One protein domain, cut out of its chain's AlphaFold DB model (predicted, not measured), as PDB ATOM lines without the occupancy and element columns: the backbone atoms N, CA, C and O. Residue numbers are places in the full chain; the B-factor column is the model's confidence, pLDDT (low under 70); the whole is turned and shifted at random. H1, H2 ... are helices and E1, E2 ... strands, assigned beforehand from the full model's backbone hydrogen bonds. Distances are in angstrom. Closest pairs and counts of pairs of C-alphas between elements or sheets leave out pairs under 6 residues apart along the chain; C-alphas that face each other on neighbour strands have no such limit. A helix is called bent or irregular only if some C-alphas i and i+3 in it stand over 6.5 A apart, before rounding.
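Overview. This is residues 143 to 212 and 243 to 380 of the 687 residues of an uncharacterized protein of Rhodotorula sp. JG-1b (UniProt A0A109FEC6). Helix H5 lies in the middle, with a small, strongly twisted four-stranded sheet on one side of it and the helical hairpin of H7 and H8 on another. H1 packs on H5 near its last residues, H4 meets its first ones, the helical hairpin of H2 and H3 joins E2 to E3 past one end of the strands, and H6 and H9 lie away from the sheet. The printed part has 208 residues, with named elements in the order H1 E1 E2 H2 H3 E3 H4 E4 H5 H6 H7 H8 H9; the class is mixed, helices and strands. The sheet is mixed, in the order E2 E1 E4 E3. The whole is compact, with a radius of gyration of the C-alphas of 17.4 A and spans of 53 by 40 by 35 A.

Along the chain. H1, residues 152 to 163, begins at C-alpha 152 (172.084, 180.855, 138.968) and is only just irregular, with C-alphas 160 and 163 6.6 A apart. E1, residues 169 to 174, and E2, residues 180 to 185, form a hairpin. H2, residues 187 to 193, H3, residues 195 to 203, and E3, residues 208 to 211, follow. After the cut come H4, residues 246 to 254, and E4, residues 272 to 277. H5, residues 282 to 294, is 18.2 A long and begins at C-alpha 282 (152.605, 173.305, 140.343). H6, residues 310 to 327, is 25.6 A long. H7 is residues 337 to 346, and H8, residues 350 to 363, is 20.1 A long. H9, residues 366 to 380, is 22.6 A long, ends at C-alpha 380 (146.256, 154.464, 125.782) and is irregular, with C-alphas 373 and 376 8.3 A apart.

Arrangement. H5, the hub, is on the sheet at a height of 10.6 A, over E2 and only just over E1, with 3 C-alphas; it runs along the strands, at 5 degrees to E2 on the local plane. E1 is antiparallel to E2, with N 171 and O 183 2.8 A apart, and parallel to E4, with N 172 and O 275 2.8 A apart; E4 and E3 are antiparallel, with N 209 and O 274 2.9 A apart, these pairs being within hydrogen-bond range. E2, H2, H3 and E3 form a split strand-helix-strand unit, two strands of one sheet that are joined through helices and have other strands, here E1 and E4, between them, and its crossover is right-handed. H2 only grazes the sheet with residues 187 to 190, and H1 with residues 162 to 163. H2 touches H3, the closest C-alphas being those of Gly 191 and Lys 198, 4.0 A. H5 touches H1 with residues 290 to 294 alone, closest at the C-alphas of Ala 155 and Thr 294, 5.7 A. H5 and H4 touch only at their ends, with the C-alphas of Asp 249 and Ser 283 5.9 A apart. H5 touches H7 with residues 284 to 288 alone, at 71 degrees, only just about perpendicular; their closest C-alphas, of Thr 284 and Val 340, are 6.1 A apart. H7 touches H8 at a shallow tilt of 18 degrees, opposite ways, closest at the C-alphas of Pro 337 and Ala 356, 4.7 A. H6 and H4 are close but not clearly touching, with the C-alphas of Phe 251 and Lys 318 7.3 A apart; H9 touches no helix. Every O i to N i+4 pair is within hydrogen-bond range in H2 to H8, against 4 of 8 in H1 and 6 of 11 in H9.

Size, cuts and confidence. The two C-alphas farthest apart, of Glu 269 and Ile 366, are 55.2 A apart. Residues 213 to 242 are not printed, and C-alphas 212 and 243 are 31.3 A apart across the cut. The links from H4 to E4 and from H5 to H6 are long. The mean pLDDT of the printed part is 86.4; it is under 70 in residues 143 to 150, 161 to 165, 206, 262 to 268 and 375 to 380.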
ATOM      1  N   ARG A 143     163.108 196.457 129.575       45.59
ATOM      2  CA  ARG A 143     164.413 196.037 129.024       45.59
ATOM      3  C   ARG A 143     165.286 195.300 130.034       45.59
ATOM      4  O   ARG A 143     165.988 194.380 129.631       45.59
ATOM      5  N   LEU A 144     165.241 195.650 131.323       45.59
ATOM      6  CA  LEU A 144     166.029 194.942 132.347       45.59
ATOM      7  C   LEU A 144     165.591 193.480 132.552       45.59
ATOM      8  O   LEU A 144     166.404 192.677 132.998       45.59
ATOM      9  N   TYR A 145     164.368 193.116 132.153       49.22
ATOM     10  CA  TYR A 145     163.907 191.722 132.099       49.22
ATOM     11  C   TYR A 145     164.224 190.971 130.781       49.22
ATOM     12  O   TYR A 145     163.923 189.787 130.703       49.22
ATOM     13  N   ARG A 146     164.822 191.606 129.752       48.03
ATOM     14  CA  ARG A 146     164.961 191.018 128.389       48.03
ATOM     15  C   ARG A 146     166.226 190.211 128.103       48.03
ATOM     16  O   ARG A 146     166.380 189.659 127.017       48.03
ATOM     17  N   THR A 147     167.173 190.157 129.030       48.75
ATOM     18  CA  THR A 147     168.300 189.222 128.923       48.75
ATOM     19  C   THR A 147     168.231 188.254 130.089       48.75
ATOM     20  O   THR A 147     168.641 188.641 131.187       48.75
ATOM     21  N   PRO A 148     167.732 187.021 129.863       55.75
ATOM     22  CA  PRO A 148     167.803 185.922 130.816       55.75
ATOM     23  C   PRO A 148     169.201 185.831 131.424       55.75
ATOM     24  O   PRO A 148     170.177 185.490 130.748       55.75
ATOM     25  N   THR A 149     169.330 186.182 132.702       56.28
ATOM     26  CA  THR A 149     170.593 186.004 133.409       56.28
ATOM     27  C   THR A 149     170.800 184.515 133.654       56.28
ATOM     28  O   THR A 149     170.193 183.944 134.555       56.28
ATOM     29  N   LEU A 150     171.722 183.896 132.905       63.34
ATOM     30  CA  LEU A 150     172.209 182.527 133.164       63.34
ATOM     31  C   LEU A 150     172.855 182.355 134.558       63.34
ATOM     32  O   LEU A 150     173.201 181.243 134.948       63.34
ATOM     33  N   ASP A 151     173.029 183.448 135.297       79.19
ATOM     34  CA  ASP A 151     173.598 183.502 136.635       79.19
ATOM     35  C   ASP A 151     172.651 182.895 137.687       79.19
ATOM     36  O   ASP A 151     171.813 183.576 138.289       79.19
ATOM     37  N   SER A 152     172.814 181.594 137.934       81.94
ATOM     38  CA  SER A 152     172.084 180.855 138.968       81.94
ATOM     39  C   SER A 152     172.320 181.393 140.386       81.94
ATOM     40  O   SER A 152     171.476 181.171 141.254       81.94
ATOM     41  N   ALA A 153     173.393 182.154 140.645       84.25
ATOM     42  CA  ALA A 153     173.621 182.754 141.960       84.25
ATOM     43  C   ALA A 153     172.575 183.833 142.286       84.25
ATOM     44  O   ALA A 153     172.128 183.927 143.431       84.25
ATOM     45  N   LYS A 154     172.109 184.595 141.286       81.38
ATOM     46  CA  LYS A 154     170.990 185.542 141.457       81.38
ATOM     47  C   LYS A 154     169.671 184.827 141.710       81.38
ATOM     48  O   LYS A 154     168.908 185.250 142.575       81.38
ATOM     49  N   ALA A 155     169.425 183.727 140.997       85.50
ATOM     50  CA  ALA A 155     168.241 182.903 141.217       85.50
ATOM     51  C   ALA A 155     168.208 182.351 142.653       85.50
ATOM     52  O   ALA A 155     167.189 182.470 143.326       85.50
ATOM     53  N   LEU A 156     169.342 181.853 143.161       85.38
ATOM     54  CA  LEU A 156     169.488 181.372 144.541       85.38
ATOM     55  C   LEU A 156     169.253 182.467 145.594       85.38
ATOM     56  O   LEU A 156     168.647 182.195 146.629       85.38
ATOM     57  N   GLN A 157     169.704 183.702 145.347       82.00
ATOM     58  CA  GLN A 157     169.452 184.833 146.250       82.00
ATOM     59  C   GLN A 157     167.968 185.224 146.282       82.00
ATOM     60  O   GLN A 157     167.411 185.431 147.361       82.00
ATOM     61  N   LEU A 158     167.322 185.296 145.115       80.44
ATOM     62  CA  LEU A 158     165.936 185.750 144.981       80.44
ATOM     63  C   LEU A 158     164.905 184.678 145.365       80.44
ATOM     64  O   LEU A 158     163.866 185.031 145.920       80.44
ATOM     65  N   ALA A 159     165.202 183.389 145.170       77.44
ATOM     66  CA  ALA A 159     164.318 182.291 145.569       77.44
ATOM     67  C   ALA A 159     164.011 182.304 147.081       77.44
ATOM     68  O   ALA A 159     162.872 182.069 147.483       77.44
ATOM     69  N   ASN A 160     164.981 182.695 147.915       70.50
ATOM     70  CA  ASN A 160     164.796 182.849 149.363       70.50
ATOM     71  C   ASN A 160     163.839 183.997 149.750       70.50
ATOM     72  O   ASN A 160     163.284 183.990 150.849       70.50
ATOM     73  N   LEU A 161     163.625 184.985 148.869       53.84
ATOM     74  CA  LEU A 161     162.728 186.124 149.116       53.84
ATOM     75  C   LEU A 161     161.248 185.796 148.852       53.84
ATOM     76  O   LEU A 161     160.374 186.589 149.205       53.84
ATOM     77  N   SER A 162     160.953 184.614 148.302       58.09
ATOM     78  CA  SER A 162     159.589 184.109 148.066       58.09
ATOM     79  C   SER A 162     158.756 183.966 149.350       58.09
ATOM     80  O   SER A 162     157.540 183.836 149.289       58.09
ATOM     81  N   HIS A 163     159.392 184.038 150.525       62.19
ATOM     82  CA  HIS A 163     158.742 184.043 151.840       62.19
ATOM     83  C   HIS A 163     158.424 185.456 152.374       62.19
ATOM     84  O   HIS A 163     158.312 185.654 153.584       62.19
ATOM     85  N   SER A 164     158.296 186.456 151.493       64.00
ATOM     86  CA  SER A 164     157.852 187.803 151.874       64.00
ATOM     87  C   SER A 164     156.524 187.750 152.655       64.00
ATOM     88  O   SER A 164     155.577 187.111 152.195       64.00
ATOM     89  N   PRO A 165     156.390 188.438 153.806       63.81
ATOM     90  CA  PRO A 165     155.206 188.343 154.670       63.81
ATOM     91  C   PRO A 165     153.956 189.061 154.121       63.81
ATOM     92  O   PRO A 165     152.969 189.201 154.841       63.81
ATOM     93  N   ILE A 166     154.000 189.559 152.881       81.50
ATOM     94  CA  ILE A 166     152.935 190.339 152.234       81.50
ATOM     95  C   ILE A 166     152.665 189.754 150.839       81.50
ATOM     96  O   ILE A 166     152.917 190.396 149.824       81.50
ATOM     97  N   MET A 167     152.178 188.513 150.803       90.50
ATOM     98  CA  MET A 167     151.607 187.901 149.601       90.50
ATOM     99  C   MET A 167     150.082 188.049 149.643       90.50
ATOM    100  O   MET A 167     149.457 187.678 150.638       90.50
ATOM    101  N   ASP A 168     149.484 188.604 148.588       93.38
ATOM    102  CA  ASP A 168     148.040 188.858 148.489       93.38
ATOM    103  C   ASP A 168     147.333 188.012 147.415       93.38
ATOM    104  O   ASP A 168     146.105 188.064 147.308       93.38
ATOM    105  N   VAL A 169     148.074 187.168 146.687       94.31
ATOM    106  CA  VAL A 169     147.545 186.182 145.734       94.31
ATOM    107  C   VAL A 169     147.969 184.763 146.122       94.31
ATOM    108  O   VAL A 169     149.148 184.491 146.354       94.31
ATOM    109  N   ARG A 170     146.992 183.849 146.142       94.25
ATOM    110  CA  ARG A 170     147.147 182.400 146.341       94.25
ATOM    111  C   ARG A 170     146.788 181.676 145.042       94.25
ATOM    112  O   ARG A 170     145.619 181.654 144.663       94.25
ATOM    113  N   LEU A 171     147.769 181.068 144.384       95.25
ATOM    114  CA  LEU A 171     147.548 180.151 143.265       95.25
ATOM    115  C   LEU A 171     147.302 178.751 143.837       95.25
ATOM    116  O   LEU A 171     148.162 178.228 144.548       95.25
ATOM    117  N   LEU A 172     146.135 178.167 143.567       94.50
ATOM    118  CA  LEU A 172     145.700 176.891 144.131       94.50
ATOM    119  C   LEU A 172     145.633 175.798 143.063       94.50
ATOM    120  O   LEU A 172     144.822 175.882 142.145       94.50
ATOM    121  N   PHE A 173     146.415 174.739 143.241       94.12
ATOM    122  CA  PHE A 173     146.468 173.587 142.343       94.12
ATOM    123  C   PHE A 173     145.719 172.426 142.989       94.12
ATOM    124  O   PHE A 173     146.097 171.960 144.068       94.12
ATOM    125  N   LYS A 174     144.644 171.962 142.347       93.06
ATOM    126  CA  LYS A 174     143.833 170.835 142.831       93.06
ATOM    127  C   LYS A 174     144.266 169.560 142.125       93.06
ATOM    128  O   LYS A 174     144.179 169.479 140.902       93.06
ATOM    129  N   ARG A 175     144.704 168.561 142.888       86.00
ATOM    130  CA  ARG A 175     145.106 167.254 142.353       86.00
ATOM    131  C   ARG A 175     143.990 166.224 142.508       86.00
ATOM    132  O   ARG A 175     143.109 166.362 143.352       86.00
ATOM    133  N   ALA A 176     144.064 165.157 141.715       82.25
ATOM    134  CA  ALA A 176     143.094 164.058 141.738       82.25
ATOM    135  C   ALA A 176     143.099 163.227 143.043       82.25
ATOM    136  O   ALA A 176     142.209 162.402 143.233       82.25
ATOM    137  N   ASP A 177     144.086 163.416 143.927       84.00
ATOM    138  CA  ASP A 177     144.203 162.749 145.230       84.00
ATOM    139  C   ASP A 177     143.733 163.624 146.413       84.00
ATOM    140  O   ASP A 177     144.196 163.442 147.539       84.00
ATOM    141  N   ASP A 178     142.839 164.587 146.149       84.88
ATOM    142  CA  ASP A 178     142.316 165.602 147.084       84.88
ATOM    143  C   ASP A 178     143.395 166.476 147.764       84.88
ATOM    144  O   ASP A 178     143.107 167.223 148.705       84.88
ATOM    145  N   ARG A 179     144.650 166.428 147.293       88.00
ATOM    146  CA  ARG A 179     145.715 167.314 147.777       88.00
ATOM    147  C   ARG A 179     145.659 168.655 147.056       88.00
ATOM    148  O   ARG A 179     145.694 168.726 145.828       88.00
ATOM    149  N   GLU A 180     145.636 169.718 147.851       92.31
ATOM    150  CA  GLU A 180     145.859 171.087 147.400       92.31
ATOM    151  C   GLU A 180     147.353 171.427 147.522       92.31
ATOM    152  O   GLU A 180     147.950 171.239 148.588       92.31
ATOM    153  N   LEU A 181     147.945 171.944 146.440       92.75
ATOM    154  CA  LEU A 181     149.240 172.632 146.475       92.75
ATOM    155  C   LEU A 181     149.010 174.129 146.305       92.75
ATOM    156  O   LEU A 181     148.110 174.537 145.568       92.75
ATOM    157  N   GLU A 182     149.814 174.951 146.972       94.12
ATOM    158  CA  GLU A 182     149.663 176.406 146.920       94.12
ATOM    159  C   GLU A 182     150.972 177.146 146.636       94.12
ATOM    160  O   GLU A 182     152.021 176.848 147.207       94.12
ATOM    161  N   LEU A 183     150.895 178.144 145.753       93.38
ATOM    162  CA  LEU A 183     151.940 179.151 145.563       93.38
ATOM    163  C   LEU A 183     151.396 180.506 146.007       93.38
ATOM    164  O   LEU A 183     150.292 180.898 145.627       93.38
ATOM    165  N   TRP A 184     152.188 181.230 146.790       93.19
ATOM    166  CA  TRP A 184     151.862 182.573 147.258       93.19
ATOM    167  C   TRP A 184     152.713 183.605 146.520       93.19
ATOM    168  O   TRP A 184     153.918 183.429 146.351       93.19
ATOM    169  N   THR A 185     152.077 184.672 146.048       94.19
ATOM    170  CA  THR A 185     152.713 185.752 145.282       94.19
ATOM    171  C   THR A 185     151.914 187.053 145.444       94.19
ATOM    172  O   THR A 185     150.999 187.109 146.272       94.19
ATOM    173  N   THR A 186     152.238 188.108 144.690       94.31
ATOM    174  CA  THR A 186     151.475 189.368 144.710       94.31
ATOM    175  C   THR A 186     150.757 189.661 143.397       94.31
ATOM    176  O   THR A 186     151.249 189.339 142.310       94.31
ATOM    177  N   ALA A 187     149.599 190.319 143.494       94.38
ATOM    178  CA  ALA A 187     148.839 190.790 142.336       94.38
ATOM    179  C   ALA A 187     149.660 191.787 141.502       94.38
ATOM    180  O   ALA A 187     149.695 191.688 140.275       94.38
ATOM    181  N   ASP A 188     150.395 192.680 142.175       94.25
ATOM    182  CA  ASP A 188     151.309 193.636 141.543       94.25
ATOM    183  C   ASP A 188     152.435 192.935 140.767       94.25
ATOM    184  O   ASP A 188     152.757 193.343 139.652       94.25
ATOM    185  N   PHE A 189     153.041 191.871 141.310       94.69
ATOM    186  CA  PHE A 189     154.080 191.122 140.595       94.69
ATOM    187  C   PHE A 189     153.508 190.453 139.344       94.69
ATOM    188  O   PHE A 189     154.005 190.687 138.242       94.69
ATOM    189  N   LEU A 190     152.434 189.675 139.495       95.31
ATOM    190  CA  LEU A 190     151.813 188.950 138.387       95.31
ATOM    191  C   LEU A 190     151.294 189.894 137.290       95.31
ATOM    192  O   LEU A 190     151.547 189.654 136.108       95.31
ATOM    193  N   GLY A 191     150.626 190.989 137.668       95.38
ATOM    194  CA  GLY A 191     150.095 191.990 136.739       95.38
ATOM    195  C   GLY A 191     151.168 192.821 136.024       95.38
ATOM    196  O   GLY A 191     150.929 193.299 134.918       95.38
ATOM    197  N   ASN A 192     152.363 192.965 136.604       94.06
ATOM    198  CA  ASN A 192     153.519 193.543 135.908       94.06
ATOM    199  C   ASN A 192     154.267 192.509 135.047       94.06
ATOM    200  O   ASN A 192     154.900 192.871 134.055       94.06
ATOM    201  N   ALA A 193     154.204 191.226 135.412       93.12
ATOM    202  CA  ALA A 193     154.914 190.147 134.733       93.12
ATOM    203  C   ALA A 193     154.182 189.592 133.496       93.12
ATOM    204  O   ALA A 193     154.834 189.010 132.629       93.12
ATOM    205  N   SER A 194     152.858 189.746 133.385       94.81
ATOM    206  CA  SER A 194     152.074 189.266 132.238       94.81
ATOM    207  C   SER A 194     150.781 190.067 132.053       94.81
ATOM    208  O   SER A 194     150.011 190.248 133.001       94.81
ATOM    209  N   ASP A 195     150.509 190.503 130.818       92.56
ATOM    210  CA  ASP A 195     149.276 191.223 130.487       92.56
ATOM    211  C   ASP A 195     148.018 190.336 130.636       92.56
ATOM    212  O   ASP A 195     146.955 190.861 130.973       92.56
ATOM    213  N   TYR A 196     148.141 189.001 130.539       94.62
ATOM    214  CA  TYR A 196     147.076 188.051 130.900       94.62
ATOM    215  C   TYR A 196     146.634 188.229 132.363       94.62
ATOM    216  O   TYR A 196     145.463 188.488 132.635       94.62
ATOM    217  N   HIS A 197     147.572 188.176 133.318       94.56
ATOM    218  CA  HIS A 197     147.259 188.361 134.741       94.56
ATOM    219  C   HIS A 197     146.741 189.773 135.032       94.56
ATOM    220  O   HIS A 197     145.812 189.963 135.815       94.56
ATOM    221  N   LYS A 198     147.304 190.783 134.366       95.25
ATOM    222  CA  LYS A 198     146.845 192.170 134.469       95.25
ATOM    223  C   LYS A 198     145.389 192.326 134.028       95.25
ATOM    224  O   LYS A 198     144.621 193.008 134.710       95.25
ATOM    225  N   ALA A 199     144.996 191.683 132.928       94.06
ATOM    226  CA  ALA A 199     143.616 191.637 132.457       94.06
ATOM    227  C   ALA A 199     142.718 190.840 133.419       94.06
ATOM    228  O   ALA A 199     141.634 191.317 133.767       94.06
ATOM    229  N   LEU A 200     143.191 189.692 133.920       93.69
ATOM    230  CA  LEU A 200     142.503 188.860 134.910       93.69
ATOM    231  C   LEU A 200     142.118 189.681 136.155       93.69
ATOM    232  O   LEU A 200     140.931 189.795 136.467       93.69
ATOM    233  N   PHE A 201     143.084 190.356 136.788       93.31
ATOM    234  CA  PHE A 201     142.829 191.211 137.955       93.31
ATOM    235  C   PHE A 201     141.987 192.450 137.622       93.31
ATOM    236  O   PHE A 201     141.091 192.807 138.386       93.31
ATOM    237  N   SER A 202     142.223 193.098 136.473       92.25
ATOM    238  CA  SER A 202     141.474 194.303 136.070       92.25
ATOM    239  C   SER A 202     140.002 194.021 135.764       92.25
ATOM    240  O   SER A 202     139.155 194.897 135.936       92.25
ATOM    241  N   SER A 203     139.688 192.811 135.295       90.62
ATOM    242  CA  SER A 203     138.324 192.405 134.942       90.62
ATOM    243  C   SER A 203     137.451 192.047 136.149       90.62
ATOM    244  O   SER A 203     136.229 191.991 136.011       90.62
ATOM    245  N   GLY A 204     138.054 191.799 137.321       84.44
ATOM    246  CA  GLY A 204     137.353 191.225 138.473       84.44
ATOM    247  C   GLY A 204     136.775 189.839 138.166       84.44
ATOM    248  O   GLY A 204     135.644 189.548 138.561       84.44
ATOM    249  N   ALA A 205     137.509 189.028 137.393       76.25
ATOM    250  CA  ALA A 205     137.051 187.743 136.873       76.25
ATOM    251  C   ALA A 205     136.513 186.811 137.969       76.25
ATOM    252  O   ALA A 205     137.049 186.748 139.075       76.25
ATOM    253  N   ALA A 206     135.506 186.004 137.624       65.06
ATOM    254  CA  ALA A 206     134.923 185.006 138.527       65.06
ATOM    255  C   ALA A 206     135.931 183.933 138.999       65.06
ATOM    256  O   ALA A 206     135.700 183.288 140.019       65.06
ATOM    257  N   GLU A 207     137.037 183.768 138.271       74.94
ATOM    258  CA  GLU A 207     138.185 182.922 138.623       74.94
ATOM    259  C   GLU A 207     138.973 183.471 139.828       74.94
ATOM    260  O   GLU A 207     139.555 182.694 140.584       74.94
ATOM    261  N   THR A 208     138.945 184.791 140.056       78.00
ATOM    262  CA  THR A 208     139.546 185.431 141.235       78.00
ATOM    263  C   THR A 208     138.553 185.454 142.397       78.00
ATOM    264  O   THR A 208     137.652 186.291 142.476       78.00
ATOM    265  N   VAL A 209     138.709 184.531 143.349       83.19
ATOM    266  CA  VAL A 209     137.868 184.499 144.554       83.19
ATOM    267  C   VAL A 209     138.553 185.271 145.675       83.19
ATOM    268  O   VAL A 209     139.446 184.757 146.350       83.19
ATOM    269  N   THR A 210     138.093 186.495 145.924       80.81
ATOM    270  CA  THR A 210     138.499 187.284 147.094       80.81
ATOM    271  C   THR A 210     138.026 186.610 148.384       80.81
ATOM    272  O   THR A 210     136.832 186.613 148.705       80.81
ATOM    273  N   ARG A 211     138.955 186.029 149.150       79.69
ATOM    274  CA  ARG A 211     138.660 185.307 150.393       79.69
ATOM    275  C   ARG A 211     139.054 186.142 151.607       79.69
ATOM    276  O   ARG A 211     140.178 186.090 152.092       79.69
ATOM    277  N   SER A 212     138.078 186.851 152.173       75.38
ATOM    278  CA  SER A 212     138.165 187.303 153.564       75.38
ATOM    279  C   SER A 212     137.791 186.140 154.486       75.38
ATOM    280  O   SER A 212     136.651 185.663 154.461       75.38
ATOM    281  N   ASP A 243     149.590 167.319 132.594       85.94
ATOM    282  CA  ASP A 243     150.783 168.112 132.333       85.94
ATOM    283  C   ASP A 243     152.028 167.228 132.483       85.94
ATOM    284  O   ASP A 243     152.127 166.367 133.359       85.94
ATOM    285  N   SER A 244     153.036 167.430 131.631       88.88
ATOM    286  CA  SER A 244     154.199 166.527 131.597       88.88
ATOM    287  C   SER A 244     155.117 166.609 132.829       88.88
ATOM    288  O   SER A 244     156.067 165.826 132.941       88.88
ATOM    289  N   ASP A 245     154.795 167.513 133.758       93.19
ATOM    290  CA  ASP A 245     155.414 167.689 135.069       93.19
ATOM    291  C   ASP A 245     154.514 167.276 136.255       93.19
ATOM    292  O   ASP A 245     154.949 167.377 137.402       93.19
ATOM    293  N   ASP A 246     153.331 166.685 136.033       91.00
ATOM    294  CA  ASP A 246     152.496 166.120 137.117       91.00
ATOM    295  C   ASP A 246     153.227 165.022 137.926       91.00
ATOM    296  O   ASP A 246     152.961 164.805 139.116       91.00
ATOM    297  N   GLU A 247     154.198 164.340 137.299       90.25
ATOM    298  CA  GLU A 247     155.110 163.404 137.975       90.25
ATOM    299  C   GLU A 247     156.140 164.116 138.868       90.25
ATOM    300  O   GLU A 247     156.533 163.586 139.911       90.25
ATOM    301  N   THR A 248     156.560 165.322 138.473       93.50
ATOM    302  CA  THR A 248     157.455 166.188 139.246       93.50
ATOM    303  C   THR A 248     156.718 166.671 140.492       93.50
ATOM    304  O   THR A 248     157.246 166.551 141.594       93.50
ATOM    305  N   ASP A 249     155.457 167.087 140.353       93.94
ATOM    306  CA  ASP A 249     154.590 167.449 141.480       93.94
ATOM    307  C   ASP A 249     154.379 166.278 142.446       93.94
ATOM    308  O   ASP A 249     154.479 166.446 143.663       93.94
ATOM    309  N   ALA A 250     154.143 165.066 141.927       92.25
ATOM    310  CA  ALA A 250     154.030 163.869 142.761       92.25
ATOM    311  C   ALA A 250     155.294 163.637 143.610       92.25
ATOM    312  O   ALA A 250     155.189 163.291 144.787       92.25
ATOM    313  N   PHE A 251     156.475 163.868 143.031       93.50
ATOM    314  CA  PHE A 251     157.761 163.754 143.715       93.50
ATOM    315  C   PHE A 251     158.005 164.881 144.739       93.50
ATOM    316  O   PHE A 251     158.501 164.611 145.834       93.50
ATOM    317  N   LEU A 252     157.628 166.129 144.435       92.56
ATOM    318  CA  LEU A 252     157.734 167.251 145.382       92.56
ATOM    319  C   LEU A 252     156.853 167.036 146.620       92.56
ATOM    320  O   LEU A 252     157.298 167.272 147.745       92.56
ATOM    321  N   VAL A 253     155.641 166.512 146.416       92.00
ATOM    322  CA  VAL A 253     154.701 166.139 147.484       92.00
ATOM    323  C   VAL A 253     155.205 164.954 148.313       92.00
ATOM    324  O   VAL A 253     154.982 164.923 149.520       92.00
ATOM    325  N   GLU A 254     155.905 163.993 147.700       92.56
ATOM    326  CA  GLU A 254     156.546 162.869 148.403       92.56
ATOM    327  C   GLU A 254     157.632 163.351 149.389       92.56
ATOM    328  O   GLU A 254     157.847 162.720 150.424       92.56
ATOM    329  N   ARG A 255     158.288 164.487 149.098       91.19
ATOM    330  CA  ARG A 255     159.390 165.057 149.901       91.19
ATOM    331  C   ARG A 255     159.013 166.291 150.737       91.19
ATOM    332  O   ARG A 255     159.905 166.868 151.350       91.19
ATOM    333  N   ASP A 256     157.737 166.688 150.750       89.19
ATOM    334  CA  ASP A 256     157.219 167.926 151.375       89.19
ATOM    335  C   ASP A 256     158.049 169.184 151.032       89.19
ATOM    336  O   ASP A 256     158.362 170.023 151.882       89.19
ATOM    337  N   TRP A 257     158.457 169.304 149.765       88.62
ATOM    338  CA  TRP A 257     159.352 170.379 149.329       88.62
ATOM    339  C   TRP A 257     158.730 171.764 149.558       88.62
ATOM    340  O   TRP A 257     157.582 172.002 149.186       88.62
ATOM    341  N   MET A 258     159.487 172.659 150.205       80.25
ATOM    342  CA  MET A 258     159.060 173.994 150.669       80.25
ATOM    343  C   MET A 258     157.737 174.030 151.463       80.25
ATOM    344  O   MET A 258     157.102 175.081 151.532       80.25
ATOM    345  N   SER A 259     157.303 172.906 152.049       84.00
ATOM    346  CA  SER A 259     155.953 172.765 152.618       84.00
ATOM    347  C   SER A 259     154.852 173.180 151.627       84.00
ATOM    348  O   SER A 259     153.882 173.835 151.997       84.00
ATOM    349  N   CYS A 260     155.014 172.803 150.351       77.38
ATOM    350  CA  CYS A 260     154.074 173.084 149.257       77.38
ATOM    351  C   CYS A 260     152.668 172.509 149.471       77.38
ATOM    352  O   CYS A 260     151.704 172.971 148.856       77.38
ATOM    353  N   THR A 261     152.552 171.488 150.324       78.00
ATOM    354  CA  THR A 261     151.268 170.949 150.755       78.00
ATOM    355  C   THR A 261     150.630 171.883 151.774       78.00
ATOM    356  O   THR A 261     151.307 172.411 152.657       78.00
ATOM    357  N   THR A 262     149.308 172.053 151.708       69.50
ATOM    358  CA  THR A 262     148.558 172.842 152.696       69.50
ATOM    359  C   THR A 262     148.559 172.177 154.079       69.50
ATOM    360  O   THR A 262     147.539 171.661 154.557       69.50
ATOM    361  N   THR A 263     149.686 172.244 154.792       64.12
ATOM    362  CA  THR A 263     149.629 172.344 156.247       64.12
ATOM    363  C   THR A 263     148.708 173.511 156.567       64.12
ATOM    364  O   THR A 263     148.734 174.553 155.917       64.12
ATOM    365  N   LYS A 264     147.835 173.325 157.558       66.75
ATOM    366  CA  LYS A 264     146.902 174.362 158.005       66.75
ATOM    367  C   LYS A 264     147.682 175.427 158.773       66.75
ATOM    368  O   LYS A 264     147.503 175.541 159.985       66.75
ATOM    369  N   GLN A 265     148.560 176.162 158.087       58.16
ATOM    370  CA  GLN A 265     149.118 177.391 158.617       58.16
ATOM    371  C   GLN A 265     147.939 178.214 159.119       58.16
ATOM    372  O   GLN A 265     146.929 178.377 158.421       58.16
ATOM    373  N   ASP A 266     148.054 178.702 160.351       60.47
ATOM    374  CA  ASP A 266     147.142 179.708 160.861       60.47
ATOM    375  C   ASP A 266     147.444 181.012 160.122       60.47
ATOM    376  O   ASP A 266     148.058 181.943 160.641       60.47
ATOM    377  N   THR A 267     146.964 181.062 158.877       58.44
ATOM    378  CA  THR A 267     146.614 182.288 158.187       58.44
ATOM    379  C   THR A 267     145.593 182.981 159.078       58.44
ATOM    380  O   THR A 267     144.372 182.765 159.017       58.44
ATOM    381  N   ALA A 268     146.145 183.806 159.970       63.75
ATOM    382  CA  ALA A 268     145.479 184.953 160.543       63.75
ATOM    383  C   ALA A 268     144.811 185.752 159.413       63.75
ATOM    384  O   ALA A 268     145.072 185.512 158.241       63.75
ATOM    385  N   GLU A 269     143.914 186.660 159.780       76.94
ATOM    386  CA  GLU A 269     142.848 187.252 158.954       76.94
ATOM    387  C   GLU A 269     143.347 188.164 157.798       76.94
ATOM    388  O   GLU A 269     142.961 189.322 157.682       76.94
ATOM    389  N   ILE A 270     144.221 187.625 156.944       80.75
ATOM    390  CA  ILE A 270     144.804 188.204 155.738       80.75
ATOM    391  C   ILE A 270     143.764 188.088 154.630       80.75
ATOM    392  O   ILE A 270     143.149 187.040 154.418       80.75
ATOM    393  N   HIS A 271     143.563 189.195 153.932       88.12
ATOM    394  CA  HIS A 271     142.670 189.293 152.794       88.12
ATOM    395  C   HIS A 271     143.467 189.011 151.518       88.12
ATOM    396  O   HIS A 271     144.312 189.820 151.148       88.12
ATOM    397  N   TYR A 272     143.190 187.889 150.854       91.94
ATOM    398  CA  TYR A 272     143.884 187.477 149.631       91.94
ATOM    399  C   TYR A 272     142.904 187.149 148.500       91.94
ATOM    400  O   TYR A 272     141.728 186.834 148.727       91.94
ATOM    401  N   GLN A 273     143.406 187.211 147.271       93.25
ATOM    402  CA  GLN A 273     142.739 186.717 146.073       93.25
ATOM    403  C   GLN A 273     143.200 185.280 145.819       93.25
ATOM    404  O   GLN A 273     144.397 185.000 145.839       93.25
ATOM    405  N   GLN A 274     142.270 184.354 145.599       94.19
ATOM    406  CA  GLN A 274     142.600 182.994 145.179       94.19
ATOM    407  C   GLN A 274     142.365 182.840 143.677       94.19
ATOM    408  O   GLN A 274     141.293 183.216 143.205       94.19
ATOM    409  N   ILE A 275     143.333 182.259 142.968       94.56
ATOM    410  CA  ILE A 275     143.206 181.794 141.582       94.56
ATOM    411  C   ILE A 275     143.305 180.269 141.620       94.56
ATOM    412  O   ILE A 275     144.304 179.733 142.100       94.56
ATOM    413  N   ASP A 276     142.285 179.570 141.131       94.50
ATOM    414  CA  ASP A 276     142.335 178.115 140.975       94.50
ATOM    415  C   ASP A 276     143.035 177.788 139.643       94.50
ATOM    416  O   ASP A 276     142.535 178.138 138.578       94.50
ATOM    417  N   VAL A 277     144.201 177.140 139.700       93.69
ATOM    418  CA  VAL A 277     145.035 176.818 138.532       93.69
ATOM    419  C   VAL A 277     144.845 175.347 138.158       93.69
ATOM    420  O   VAL A 277     145.156 174.455 138.949       93.69
ATOM    421  N   SER A 278     144.331 175.098 136.951       91.88
ATOM    422  CA  SER A 278     144.002 173.751 136.448       91.88
ATOM    423  C   SER A 278     144.719 173.338 135.159       91.88
ATOM    424  O   SER A 278     144.658 172.171 134.796       91.88
ATOM    425  N   GLU A 279     145.367 174.262 134.442       91.25
ATOM    426  CA  GLU A 279     145.933 173.991 133.102       91.25
ATOM    427  C   GLU A 279     147.438 173.660 133.093       91.25
ATOM    428  O   GLU A 279     147.993 173.326 132.043       91.25
ATOM    429  N   THR A 280     148.106 173.764 134.245       94.62
ATOM    430  CA  THR A 280     149.559 173.606 134.408       94.62
ATOM    431  C   THR A 280     149.890 172.991 135.766       94.62
ATOM    432  O   THR A 280     149.240 173.314 136.763       94.62
ATOM    433  N   ALA A 281     150.944 172.174 135.818       95.56
ATOM    434  CA  ALA A 281     151.480 171.634 137.064       95.56
ATOM    435  C   ALA A 281     152.031 172.742 137.987       95.56
ATOM    436  O   ALA A 281     152.436 173.828 137.539       95.56
ATOM    437  N   TYR A 282     152.076 172.443 139.285       95.75
ATOM    438  CA  TYR A 282     152.605 173.305 140.343       95.75
ATOM    439  C   TYR A 282     154.089 173.618 140.119       95.75
ATOM    440  O   TYR A 282     154.495 174.779 140.193       95.75
ATOM    441  N   SER A 283     154.895 172.604 139.799       95.81
ATOM    442  CA  SER A 283     156.325 172.756 139.505       95.81
ATOM    443  C   SER A 283     156.572 173.619 138.267       95.81
ATOM    444  O   SER A 283     157.403 174.528 138.337       95.81
ATOM    445  N   THR A 284     155.800 173.425 137.188       97.06
ATOM    446  CA  THR A 284     155.817 174.283 135.990       97.06
ATOM    447  C   THR A 284     155.571 175.747 136.358       97.06
ATOM    448  O   THR A 284     156.388 176.608 136.021       97.06
ATOM    449  N   MET A 285     154.497 176.049 137.101       96.75
ATOM    450  CA  MET A 285     154.216 177.426 137.527       96.75
ATOM    451  C   MET A 285     155.323 177.966 138.440       96.75
ATOM    452  O   MET A 285     155.769 179.091 138.247       96.75
ATOM    453  N   CYS A 286     155.813 177.177 139.399       95.31
ATOM    454  CA  CYS A 286     156.870 177.593 140.322       95.31
ATOM    455  C   CYS A 286     158.159 177.998 139.578       95.31
ATOM    456  O   CYS A 286     158.720 179.066 139.835       95.31
ATOM    457  N   ALA A 287     158.582 177.201 138.590       96.12
ATOM    458  CA  ALA A 287     159.721 177.518 137.732       96.12
ATOM    459  C   ALA A 287     159.478 178.757 136.850       96.12
ATOM    460  O   ALA A 287     160.387 179.568 136.669       96.12
ATOM    461  N   VAL A 288     158.258 178.948 136.336       96.75
ATOM    462  CA  VAL A 288     157.907 180.135 135.537       96.75
ATOM    463  C   VAL A 288     157.822 181.404 136.393       96.75
ATOM    464  O   VAL A 288     158.296 182.447 135.950       96.75
ATOM    465  N   LEU A 289     157.322 181.349 137.630       95.06
ATOM    466  CA  LEU A 289     157.361 182.494 138.551       95.06
ATOM    467  C   LEU A 289     158.807 182.888 138.887       95.06
ATOM    468  O   LEU A 289     159.140 184.074 138.821       95.06
ATOM    469  N   LEU A 290     159.686 181.910 139.147       94.31
ATOM    470  CA  LEU A 290     161.116 182.178 139.324       94.31
ATOM    471  C   LEU A 290     161.725 182.807 138.061       94.31
ATOM    472  O   LEU A 290     162.468 183.784 138.168       94.31
ATOM    473  N   TYR A 291     161.390 182.312 136.866       95.62
ATOM    474  CA  TYR A 291     161.841 182.915 135.609       95.62
ATOM    475  C   TYR A 291     161.383 184.372 135.474       95.62
ATOM    476  O   TYR A 291     162.189 185.242 135.150       95.62
ATOM    477  N   LEU A 292     160.113 184.668 135.768       93.88
ATOM    478  CA  LEU A 292     159.564 186.025 135.687       93.88
ATOM    479  C   LEU A 292     160.237 186.995 136.674       93.88
ATOM    480  O   LEU A 292     160.348 188.180 136.370       93.88
ATOM    481  N   GLN A 293     160.723 186.500 137.815       91.19
ATOM    482  CA  GLN A 293     161.437 187.298 138.818       91.19
ATOM    483  C   GLN A 293     162.951 187.431 138.544       91.19
ATOM    484  O   GLN A 293     163.552 188.437 138.921       91.19
ATOM    485  N   THR A 294     163.587 186.428 137.929       92.50
ATOM    486  CA  THR A 294     165.064 186.282 137.918       92.50
ATOM    487  C   THR A 294     165.696 186.134 136.527       92.50
ATOM    488  O   THR A 294     166.917 186.233 136.384       92.50
ATOM    489  N   GLY A 295     164.887 185.857 135.502       93.19
ATOM    490  CA  GLY A 295     165.336 185.440 134.173       93.19
ATOM    491  C   GLY A 295     165.932 184.027 134.114       93.19
ATOM    492  O   GLY A 295     166.419 183.633 133.058       93.19
ATOM    493  N   HIS A 296     165.923 183.263 135.213       94.44
ATOM    494  CA  HIS A 296     166.493 181.917 135.278       94.44
ATOM    495  C   HIS A 296     165.412 180.834 135.190       94.44
ATOM    496  O   HIS A 296     164.434 180.857 135.934       94.44
ATOM    497  N   ILE A 297     165.626 179.848 134.318       95.81
ATOM    498  CA  ILE A 297     164.856 178.604 134.270       95.81
ATOM    499  C   ILE A 297     165.784 177.446 133.891       95.81
ATOM    500  O   ILE A 297     166.716 177.624 133.104       95.81
ATOM    501  N   LYS A 298     165.540 176.264 134.461       96.12
ATOM    502  CA  LYS A 298     166.282 175.030 134.176       96.12
ATOM    503  C   LYS A 298     165.306 174.014 133.592       96.12
ATOM    504  O   LYS A 298     164.324 173.662 134.240       96.12
ATOM    505  N   PHE A 299     165.565 173.559 132.372       96.44
ATOM    506  CA  PHE A 299     164.729 172.557 131.716       96.44
ATOM    507  C   PHE A 299     165.143 171.136 132.116       96.44
ATOM    508  O   PHE A 299     166.323 170.850 132.334       96.44
ATOM    509  N   ALA A 300     164.159 170.249 132.243       94.25
ATOM    510  CA  ALA A 300     164.360 168.813 132.373       94.25
ATOM    511  C   ALA A 300     164.560 168.187 130.981       94.25
ATOM    512  O   ALA A 300     163.804 168.536 130.071       94.25
ATOM    513  N   PRO A 301     165.488 167.221 130.824       92.31
ATOM    514  CA  PRO A 301     165.633 166.478 129.579       92.31
ATOM    515  C   PRO A 301     164.324 165.808 129.156       92.31
ATOM    516  O   PRO A 301     163.624 165.219 129.989       92.31
ATOM    517  N   LEU A 302     164.015 165.836 127.858       90.62
ATOM    518  CA  LEU A 302     162.840 165.145 127.314       90.62
ATOM    519  C   LEU A 302     162.833 163.655 127.678       90.62
ATOM    520  O   LEU A 302     163.850 162.972 127.523       90.62
ATOM    521  N   ARG A 303     161.671 163.112 128.082       86.19
ATOM    522  CA  ARG A 303     161.515 161.669 128.378       86.19
ATOM    523  C   ARG A 303     161.958 160.794 127.195       86.19
ATOM    524  O   ARG A 303     162.543 159.737 127.398       86.19
ATOM    525  N   SER A 304     161.710 161.261 125.973       87.31
ATOM    526  CA  SER A 304     162.056 160.593 124.712       87.31
ATOM    527  C   SER A 304     163.540 160.674 124.306       87.31
ATOM    528  O   SER A 304     163.969 159.963 123.396       87.31
ATOM    529  N   SER A 305     164.354 161.501 124.977       84.56
ATOM    530  CA  SER A 305     165.802 161.629 124.709       84.56
ATOM    531  C   SER A 305     166.605 160.379 125.108       84.56
ATOM    532  O   SER A 305     167.817 160.296 124.891       84.56
ATOM    533  N   HIS A 306     165.954 159.398 125.731       81.06
ATOM    534  CA  HIS A 306     166.569 158.203 126.285       81.06
ATOM    535  C   HIS A 306     165.842 156.953 125.786       81.06
ATOM    536  O   HIS A 306     164.675 156.738 126.093       81.06
ATOM    537  N   ALA A 307     166.565 156.073 125.090       82.81
ATOM    538  CA  ALA A 307     166.075 154.762 124.654       82.81
ATOM    539  C   ALA A 307     166.026 153.731 125.809       82.81
ATOM    540  O   ALA A 307     166.495 152.604 125.668       82.81
ATOM    541  N   LEU A 308     165.511 154.145 126.968       87.19
ATOM    542  CA  LEU A 308     165.341 153.325 128.169       87.19
ATOM    543  C   LEU A 308     163.898 152.815 128.271       87.19
ATOM    544  O   LEU A 308     162.986 153.356 127.638       87.19
ATOM    545  N   SER A 309     163.673 151.776 129.075       87.81
ATOM    546  CA  SER A 309     162.311 151.329 129.382       87.81
ATOM    547  C   SER A 309     161.554 152.366 130.236       87.81
ATOM    548  O   SER A 309     162.191 153.151 130.944       87.81
ATOM    549  N   PRO A 310     160.206 152.393 130.220       85.25
ATOM    550  CA  PRO A 310     159.424 153.363 130.995       85.25
ATOM    551  C   PRO A 310     159.775 153.407 132.493       85.25
ATOM    552  O   PRO A 310     159.910 154.493 133.055       85.25
ATOM    553  N   ASP A 311     160.009 152.252 133.122       88.75
ATOM    554  CA  ASP A 311     160.350 152.164 134.550       88.75
ATOM    555  C   ASP A 311     161.754 152.727 134.852       88.75
ATOM    556  O   ASP A 311     161.974 153.408 135.862       88.75
ATOM    557  N   GLU A 312     162.712 152.501 133.947       90.94
ATOM    558  CA  GLU A 312     164.054 153.086 134.015       90.94
ATOM    559  C   GLU A 312     164.023 154.601 133.780       90.94
ATOM    560  O   GLU A 312     164.759 155.325 134.450       90.94
ATOM    561  N   LEU A 313     163.162 155.097 132.880       86.12
ATOM    562  CA  LEU A 313     162.963 156.534 132.651       86.12
ATOM    563  C   LEU A 313     162.434 157.229 133.907       86.12
ATOM    564  O   LEU A 313     163.020 158.225 134.335       86.12
ATOM    565  N   VAL A 314     161.387 156.682 134.535       86.94
ATOM    566  CA  VAL A 314     160.822 157.220 135.785       86.94
ATOM    567  C   VAL A 314     161.872 157.207 136.898       86.94
ATOM    568  O   VAL A 314     162.063 158.215 137.580       86.94
ATOM    569  N   THR A 315     162.616 156.108 137.046       90.44
ATOM    570  CA  THR A 315     163.682 155.995 138.057       90.44
ATOM    571  C   THR A 315     164.817 156.992 137.799       90.44
ATOM    572  O   THR A 315     165.251 157.695 138.714       90.44
ATOM    573  N   LYS A 316     165.276 157.121 136.548       90.50
ATOM    574  CA  LYS A 316     166.328 158.071 136.160       90.50
ATOM    575  C   LYS A 316     165.880 159.519 136.357       90.50
ATOM    576  O   LYS A 316     166.664 160.314 136.877       90.50
ATOM    577  N   ARG A 317     164.631 159.860 136.009       89.69
ATOM    578  CA  ARG A 317     164.069 161.199 136.238       89.69
ATOM    579  C   ARG A 317     163.953 161.496 137.733       89.69
ATOM    580  O   ARG A 317     164.467 162.524 138.158       89.69
ATOM    581  N   LYS A 318     163.393 160.587 138.546       91.56
ATOM    582  CA  LYS A 318     163.341 160.739 140.017       91.56
ATOM    583  C   LYS A 318     164.730 160.944 140.632       91.56
ATOM    584  O   LYS A 318     164.891 161.828 141.469       91.56
ATOM    585  N   ASN A 319     165.741 160.199 140.181       92.62
ATOM    586  CA  ASN A 319     167.121 160.383 140.636       92.62
ATOM    587  C   ASN A 319     167.681 161.756 140.227       92.62
ATOM    588  O   ASN A 319     168.256 162.447 141.061       92.62
ATOM    589  N   SER A 320     167.459 162.195 138.983       92.62
ATOM    590  CA  SER A 320     167.891 163.520 138.511       92.62
ATOM    591  C   SER A 320     167.202 164.675 139.250       92.62
ATOM    592  O   SER A 320     167.831 165.705 139.489       92.62
ATOM    593  N   LEU A 321     165.923 164.513 139.611       93.50
ATOM    594  CA  LEU A 321     165.174 165.469 140.430       93.50
ATOM    595  C   LEU A 321     165.737 165.526 141.856       93.50
ATOM    596  O   LEU A 321     165.981 166.619 142.361       93.50
ATOM    597  N   ALA A 322     166.005 164.367 142.471       94.44
ATOM    598  CA  ALA A 322     166.639 164.287 143.785       94.44
ATOM    599  C   ALA A 322     168.006 164.989 143.794       94.44
ATOM    600  O   ALA A 322     168.207 165.892 144.596       94.44
ATOM    601  N   THR A 323     168.895 164.666 142.845       95.38
ATOM    602  CA  THR A 323     170.214 165.312 142.737       95.38
ATOM    603  C   THR A 323     170.102 166.826 142.563       95.38
ATOM    604  O   THR A 323     170.789 167.558 143.266       95.38
ATOM    605  N   SER A 324     169.207 167.324 141.699       93.25
ATOM    606  CA  SER A 324     169.073 168.776 141.495       93.25
ATOM    607  C   SER A 324     168.527 169.519 142.723       93.25
ATOM    608  O   SER A 324     168.806 170.709 142.864       93.25
ATOM    609  N   LEU A 325     167.754 168.853 143.588       93.25
ATOM    610  CA  LEU A 325     167.265 169.415 144.852       93.25
ATOM    611  C   LEU A 325     168.292 169.290 145.983       93.25
ATOM    612  O   LEU A 325     168.380 170.186 146.814       93.25
ATOM    613  N   ASP A 326     169.097 168.228 146.000       94.38
ATOM    614  CA  ASP A 326     170.212 168.095 146.942       94.38
ATOM    615  C   ASP A 326     171.325 169.128 146.626       94.38
ATOM    616  O   ASP A 326     171.955 169.660 147.539       94.38
ATOM    617  N   GLU A 327     171.534 169.469 145.344       94.94
ATOM    618  CA  GLU A 327     172.424 170.555 144.893       94.94
ATOM    619  C   GLU A 327     171.883 171.952 145.247       94.94
ATOM    620  O   GLU A 327     172.629 172.816 145.719       94.94
ATOM    621  N   HIS A 328     170.594 172.199 144.988       93.50
ATOM    622  CA  HIS A 328     169.960 173.517 145.087       93.50
ATOM    623  C   HIS A 328     168.559 173.423 145.725       93.50
ATOM    624  O   HIS A 328     167.554 173.579 145.028       93.50
ATOM    625  N   PRO A 329     168.453 173.216 147.053       92.81
ATOM    626  CA  PRO A 329     167.181 172.897 147.717       92.81
ATOM    627  C   PRO A 329     166.133 174.017 147.665       92.81
ATOM    628  O   PRO A 329     164.947 173.755 147.859       92.81
ATOM    629  N   THR A 330     166.564 175.254 147.408       90.56
ATOM    630  CA  THR A 330     165.711 176.447 147.317       90.56
ATOM    631  C   THR A 330     165.280 176.783 145.889       90.56
ATOM    632  O   THR A 330     164.434 177.654 145.713       90.56
ATOM    633  N   LEU A 331     165.833 176.121 144.865       93.00
ATOM    634  CA  LEU A 331     165.391 176.305 143.482       93.00
ATOM    635  C   LEU A 331     164.289 175.293 143.129       93.00
ATOM    636  O   LEU A 331     164.348 174.149 143.585       93.00
ATOM    637  N   PRO A 332     163.314 175.669 142.281       94.56
ATOM    638  CA  PRO A 332     162.393 174.723 141.671       94.56
ATOM    639  C   PRO A 332     163.152 173.610 140.936       94.56
ATOM    640  O   PRO A 332     164.226 173.861 140.371       94.56
ATOM    641  N   PRO A 333     162.606 172.382 140.901       95.25
ATOM    642  CA  PRO A 333     163.181 171.315 140.096       95.25
ATOM    643  C   PRO A 333     163.206 171.693 138.605       95.25
ATOM    644  O   PRO A 333     162.404 172.519 138.163       95.25
ATOM    645  N   PRO A 334     164.066 171.049 137.796       96.31
ATOM    646  CA  PRO A 334     164.001 171.168 136.347       96.31
ATOM    647  C   PRO A 334     162.620 170.773 135.802       96.31
ATOM    648  O   PRO A 334     162.092 169.716 136.162       96.31
ATOM    649  N   VAL A 335     162.069 171.597 134.911       96.62
ATOM    650  CA  VAL A 335     160.706 171.465 134.353       96.62
ATOM    651  C   VAL A 335     160.716 171.131 132.864       96.62
ATOM    652  O   VAL A 335     161.647 171.476 132.137       96.62
ATOM    653  N   SER A 336     159.681 170.449 132.389       95.62
ATOM    654  CA  SER A 336     159.514 170.062 130.993       95.62
ATOM    655  C   SER A 336     159.409 171.291 130.080       95.62
ATOM    656  O   SER A 336     158.531 172.139 130.284       95.62
ATOM    657  N   PRO A 337     160.217 171.386 129.004       96.56
ATOM    658  CA  PRO A 337     160.098 172.486 128.050       96.56
ATOM    659  C   PRO A 337     158.718 172.531 127.371       96.56
ATOM    660  O   PRO A 337     158.248 173.610 127.025       96.56
ATOM    661  N   LYS A 338     157.997 171.402 127.254       94.81
ATOM    662  CA  LYS A 338     156.616 171.391 126.727       94.81
ATOM    663  C   LYS A 338     155.631 172.099 127.661       94.81
ATOM    664  O   LYS A 338     154.805 172.885 127.201       94.81
ATOM    665  N   SER A 339     155.728 171.816 128.959       95.69
ATOM    666  CA  SER A 339     154.877 172.397 130.002       95.69
ATOM    667  C   SER A 339     155.128 173.900 130.123       95.69
ATOM    668  O   SER A 339     154.194 174.700 130.055       95.69
ATOM    669  N   VAL A 340     156.405 174.298 130.147       97.31
ATOM    670  CA  VAL A 340     156.805 175.710 130.117       97.31
ATOM    671  C   VAL A 340     156.332 176.409 128.844       97.31
ATOM    672  O   VAL A 340     155.811 177.512 128.949       97.31
ATOM    673  N   TYR A 341     156.460 175.799 127.659       97.06
ATOM    674  CA  TYR A 341     155.979 176.409 126.413       97.06
ATOM    675  C   TYR A 341     154.468 176.678 126.452       97.06
ATOM    676  O   TYR A 341     154.041 177.783 126.121       97.06
ATOM    677  N   ARG A 342     153.662 175.704 126.908       95.44
ATOM    678  CA  ARG A 342     152.205 175.864 127.067       95.44
ATOM    679  C   ARG A 342     151.865 177.027 128.001       95.44
ATOM    680  O   ARG A 342     151.082 177.896 127.624       95.44
ATOM    681  N   LEU A 343     152.489 177.080 129.179       96.25
ATOM    682  CA  LEU A 343     152.250 178.156 130.144       96.25
ATOM    683  C   LEU A 343     152.762 179.514 129.630       96.25
ATOM    684  O   LEU A 343     152.077 180.523 129.752       96.25
ATOM    685  N   ALA A 344     153.926 179.557 128.985       96.62
ATOM    686  CA  ALA A 344     154.474 180.771 128.383       96.62
ATOM    687  C   ALA A 344     153.634 181.290 127.205       96.62
ATOM    688  O   ALA A 344     153.647 182.492 126.933       96.62
ATOM    689  N   HIS A 345     152.909 180.405 126.516       95.94
ATOM    690  CA  HIS A 345     151.919 180.768 125.508       95.94
ATOM    691  C   HIS A 345     150.677 181.398 126.151       95.94
ATOM    692  O   HIS A 345     150.319 182.513 125.784       95.94
ATOM    693  N   LEU A 346     150.100 180.755 127.176       94.31
ATOM    694  CA  LEU A 346     148.966 181.286 127.950       94.31
ATOM    695  C   LEU A 346     149.266 182.655 128.589       94.31
ATOM    696  O   LEU A 346     148.403 183.526 128.631       94.31
ATOM    697  N   LEU A 347     150.497 182.862 129.067       95.38
ATOM    698  CA  LEU A 347     150.940 184.109 129.703       95.38
ATOM    699  C   LEU A 347     151.467 185.175 128.722       95.38
ATOM    700  O   LEU A 347     151.955 186.215 129.180       95.38
ATOM    701  N   GLU A 348     151.411 184.918 127.410       94.81
ATOM    702  CA  GLU A 348     151.883 185.810 126.334       94.81
ATOM    703  C   GLU A 348     153.375 186.213 126.464       94.81
ATOM    704  O   GLU A 348     153.786 187.343 126.197       94.81
ATOM    705  N   ARG A 349     154.233 185.274 126.892       96.38
ATOM    706  CA  ARG A 349     155.679 185.488 127.118       96.38
ATOM    707  C   ARG A 349     156.532 184.902 125.987       96.38
ATOM    708  O   ARG A 349     157.125 183.835 126.142       96.38
ATOM    709  N   GLU A 350     156.628 185.619 124.866       95.44
ATOM    710  CA  GLU A 350     157.366 185.190 123.659       95.44
ATOM    711  C   GLU A 350     158.820 184.752 123.932       95.44
ATOM    712  O   GLU A 350     159.265 183.728 123.418       95.44
ATOM    713  N   GLU A 351     159.562 185.482 124.772       95.12
ATOM    714  CA  GLU A 351     160.958 185.146 125.102       95.12
ATOM    715  C   GLU A 351     161.067 183.784 125.813       95.12
ATOM    716  O   GLU A 351     161.962 182.995 125.513       95.12
ATOM    717  N   LEU A 352     160.116 183.466 126.699       96.12
ATOM    718  CA  LEU A 352     160.067 182.186 127.408       96.12
ATOM    719  C   LEU A 352     159.558 181.049 126.508       96.12
ATOM    720  O   LEU A 352     160.087 179.941 126.581       96.12
ATOM    721  N   GLN A 353     158.595 181.328 125.619       96.69
ATOM    722  CA  GLN A 353     158.185 180.390 124.564       96.69
ATOM    723  C   GLN A 353     159.390 180.004 123.698       96.69
ATOM    724  O   GLN A 353     159.611 178.821 123.448       96.69
ATOM    725  N   LYS A 354     160.212 180.984 123.300       96.19
ATOM    726  CA  LYS A 354     161.425 180.732 122.519       96.19
ATOM    727  C   LYS A 354     162.442 179.887 123.291       96.19
ATOM    728  O   LYS A 354     162.882 178.879 122.755       96.19
ATOM    729  N   LEU A 355     162.771 180.237 124.538       96.50
ATOM    730  CA  LEU A 355     163.697 179.442 125.365       96.50
ATOM    731  C   LEU A 355     163.238 177.983 125.517       96.50
ATOM    732  O   LEU A 355     164.051 177.064 125.444       96.50
ATOM    733  N   ALA A 356     161.932 177.776 125.700       96.81
ATOM    734  CA  ALA A 356     161.344 176.449 125.795       96.81
ATOM    735  C   ALA A 356     161.429 175.674 124.466       96.81
ATOM    736  O   ALA A 356     161.761 174.492 124.483       96.81
ATOM    737  N   LEU A 357     161.197 176.328 123.320       96.00
ATOM    738  CA  LEU A 357     161.374 175.719 121.993       96.00
ATOM    739  C   LEU A 357     162.841 175.412 121.672       96.00
ATOM    740  O   LEU A 357     163.120 174.334 121.155       96.00
ATOM    741  N   ASP A 358     163.768 176.315 122.001       95.75
ATOM    742  CA  ASP A 358     165.207 176.124 121.790       95.75
ATOM    743  C   ASP A 358     165.704 174.910 122.607       95.75
ATOM    744  O   ASP A 358     166.394 174.043 122.068       95.75
ATOM    745  N   SER A 359     165.270 174.780 123.872       95.88
ATOM    746  CA  SER A 359     165.560 173.605 124.711       95.88
ATOM    747  C   SER A 359     164.869 172.330 124.215       95.88
ATOM    748  O   SER A 359     165.466 171.255 124.234       95.88
ATOM    749  N   PHE A 360     163.612 172.422 123.766       94.50
ATOM    750  CA  PHE A 360     162.891 171.281 123.199       94.50
ATOM    751  C   PHE A 360     163.610 170.750 121.955       94.50
ATOM    752  O   PHE A 360     163.823 169.548 121.833       94.50
ATOM    753  N   ALA A 361     164.032 171.644 121.057       94.00
ATOM    754  CA  ALA A 361     164.747 171.299 119.836       94.00
ATOM    755  C   ALA A 361     166.144 170.719 120.105       94.00
ATOM    756  O   ALA A 361     166.558 169.816 119.378       94.00
ATOM    757  N   SER A 362     166.860 171.182 121.141       94.38
ATOM    758  CA  SER A 362     168.180 170.632 121.489       94.38
ATOM    759  C   SER A 362     168.124 169.202 122.037       94.38
ATOM    760  O   SER A 362     169.048 168.426 121.799       94.38
ATOM    761  N   ASP A 363     167.041 168.843 122.731       92.94
ATOM    762  CA  ASP A 363     166.840 167.502 123.302       92.94
ATOM    763  C   ASP A 363     166.168 166.510 122.330       92.94
ATOM    764  O   ASP A 363     166.138 165.297 122.582       92.94
ATOM    765  N   LEU A 364     165.601 166.999 121.220       92.19
ATOM    766  CA  LEU A 364     164.791 166.198 120.306       92.19
ATOM    767  C   LEU A 364     165.651 165.309 119.395       92.19
ATOM    768  O   LEU A 364     166.108 165.705 118.322       92.19
ATOM    769  N   THR A 365     165.824 164.049 119.790       91.25
ATOM    770  CA  THR A 365     166.451 163.030 118.929       91.25
ATOM    771  C   THR A 365     165.492 162.539 117.836       91.25
ATOM    772  O   THR A 365     164.275 162.578 118.003       91.25
ATOM    773  N   ILE A 366     166.017 161.994 116.729       89.44
ATOM    774  CA  ILE A 366     165.195 161.443 115.625       89.44
ATOM    775  C   ILE A 366     164.249 160.333 116.117       89.44
ATOM    776  O   ILE A 366     163.088 160.283 115.716       89.44
ATOM    777  N   SER A 367     164.727 159.453 117.001       85.00
ATOM    778  CA  SER A 367     163.895 158.440 117.661       85.00
ATOM    779  C   SER A 367     162.890 159.066 118.625       85.00
ATOM    780  O   SER A 367     161.733 158.651 118.655       85.00
ATOM    781  N   GLY A 368     163.320 160.077 119.383       86.81
ATOM    782  CA  GLY A 368     162.481 160.733 120.374       86.81
ATOM    783  C   GLY A 368     161.337 161.538 119.760       86.81
ATOM    784  O   GLY A 368     160.241 161.535 120.305       86.81
ATOM    785  N   ALA A 369     161.534 162.130 118.579       89.38
ATOM    786  CA  ALA A 369     160.499 162.872 117.862       89.38
ATOM    787  C   ALA A 369     159.226 162.048 117.610       89.38
ATOM    788  O   ALA A 369     158.125 162.578 117.731       89.38
ATOM    789  N   ALA A 370     159.354 160.749 117.318       85.75
ATOM    790  CA  ALA A 370     158.196 159.868 117.178       85.75
ATOM    791  C   ALA A 370     157.481 159.638 118.525       85.75
ATOM    792  O   ALA A 370     156.258 159.736 118.593       85.75
ATOM    793  N   ASP A 371     158.230 159.391 119.602       83.56
ATOM    794  CA  ASP A 371     157.652 159.212 120.940       83.56
ATOM    795  C   ASP A 371     157.024 160.518 121.486       83.56
ATOM    796  O   ASP A 371     155.997 160.455 122.156       83.56
ATOM    797  N   GLU A 372     157.554 161.705 121.160       86.56
ATOM    798  CA  GLU A 372     156.946 162.997 121.542       86.56
ATOM    799  C   GLU A 372     155.685 163.332 120.734       86.56
ATOM    800  O   GLU A 372     154.720 163.845 121.299       86.56
ATOM    801  N   LEU A 373     155.670 163.042 119.426       83.31
ATOM    802  CA  LEU A 373     154.521 163.319 118.553       83.31
ATOM    803  C   LEU A 373     153.355 162.347 118.775       83.31
ATOM    804  O   LEU A 373     152.201 162.728 118.578       83.31
ATOM    805  N   PHE A 374     153.640 161.096 119.152       81.44
ATOM    806  CA  PHE A 374     152.639 160.024 119.171       81.44
ATOM    807  C   PHE A 374     152.451 159.341 120.534       81.44
ATOM    808  O   PHE A 374     151.407 158.725 120.748       81.44
ATOM    809  N   GLY A 375     153.404 159.449 121.467       67.94
ATOM    810  CA  GLY A 375     153.514 158.572 122.641       67.94
ATOM    811  C   GLY A 375     152.282 158.517 123.546       67.94
ATOM    812  O   GLY A 375     151.759 157.429 123.779       67.94
ATOM    813  N   ALA A 376     151.786 159.668 124.014       58.31
ATOM    814  CA  ALA A 376     150.643 159.726 124.937       58.31
ATOM    815  C   ALA A 376     149.315 159.283 124.291       58.31
ATOM    816  O   ALA A 376     148.455 158.706 124.950       58.31
ATOM    817  N   CYS A 377     149.157 159.514 122.984       45.47
ATOM    818  CA  CYS A 377     147.969 159.082 122.250       45.47
ATOM    819  C   CYS A 377     148.023 157.569 121.954       45.47
ATOM    820  O   CYS A 377     147.041 156.857 122.155       45.47
ATOM    821  N   PHE A 378     149.187 157.042 121.555       46.72
ATOM    822  CA  PHE A 378     149.349 155.619 121.237       46.72
ATOM    823  C   PHE A 378     149.325 154.693 122.462       46.72
ATOM    824  O   PHE A 378     148.796 153.585 122.355       46.72
ATOM    825  N   SER A 379     149.870 155.109 123.613       45.34
ATOM    826  CA  SER A 379     149.961 154.239 124.799       45.34
ATOM    827  C   SER A 379     148.598 153.831 125.357       45.34
ATOM    828  O   SER A 379     148.442 152.706 125.826       45.34
ATOM    829  N   ASN A 380     147.603 154.715 125.264       43.81
ATOM    830  CA  ASN A 380     146.256 154.464 125.782       43.81
ATOM    831  C   ASN A 380     145.372 153.687 124.785       43.81
ATOM    832  O   ASN A 380     144.380 153.079 125.182       43.81
TER     833      ASN A 380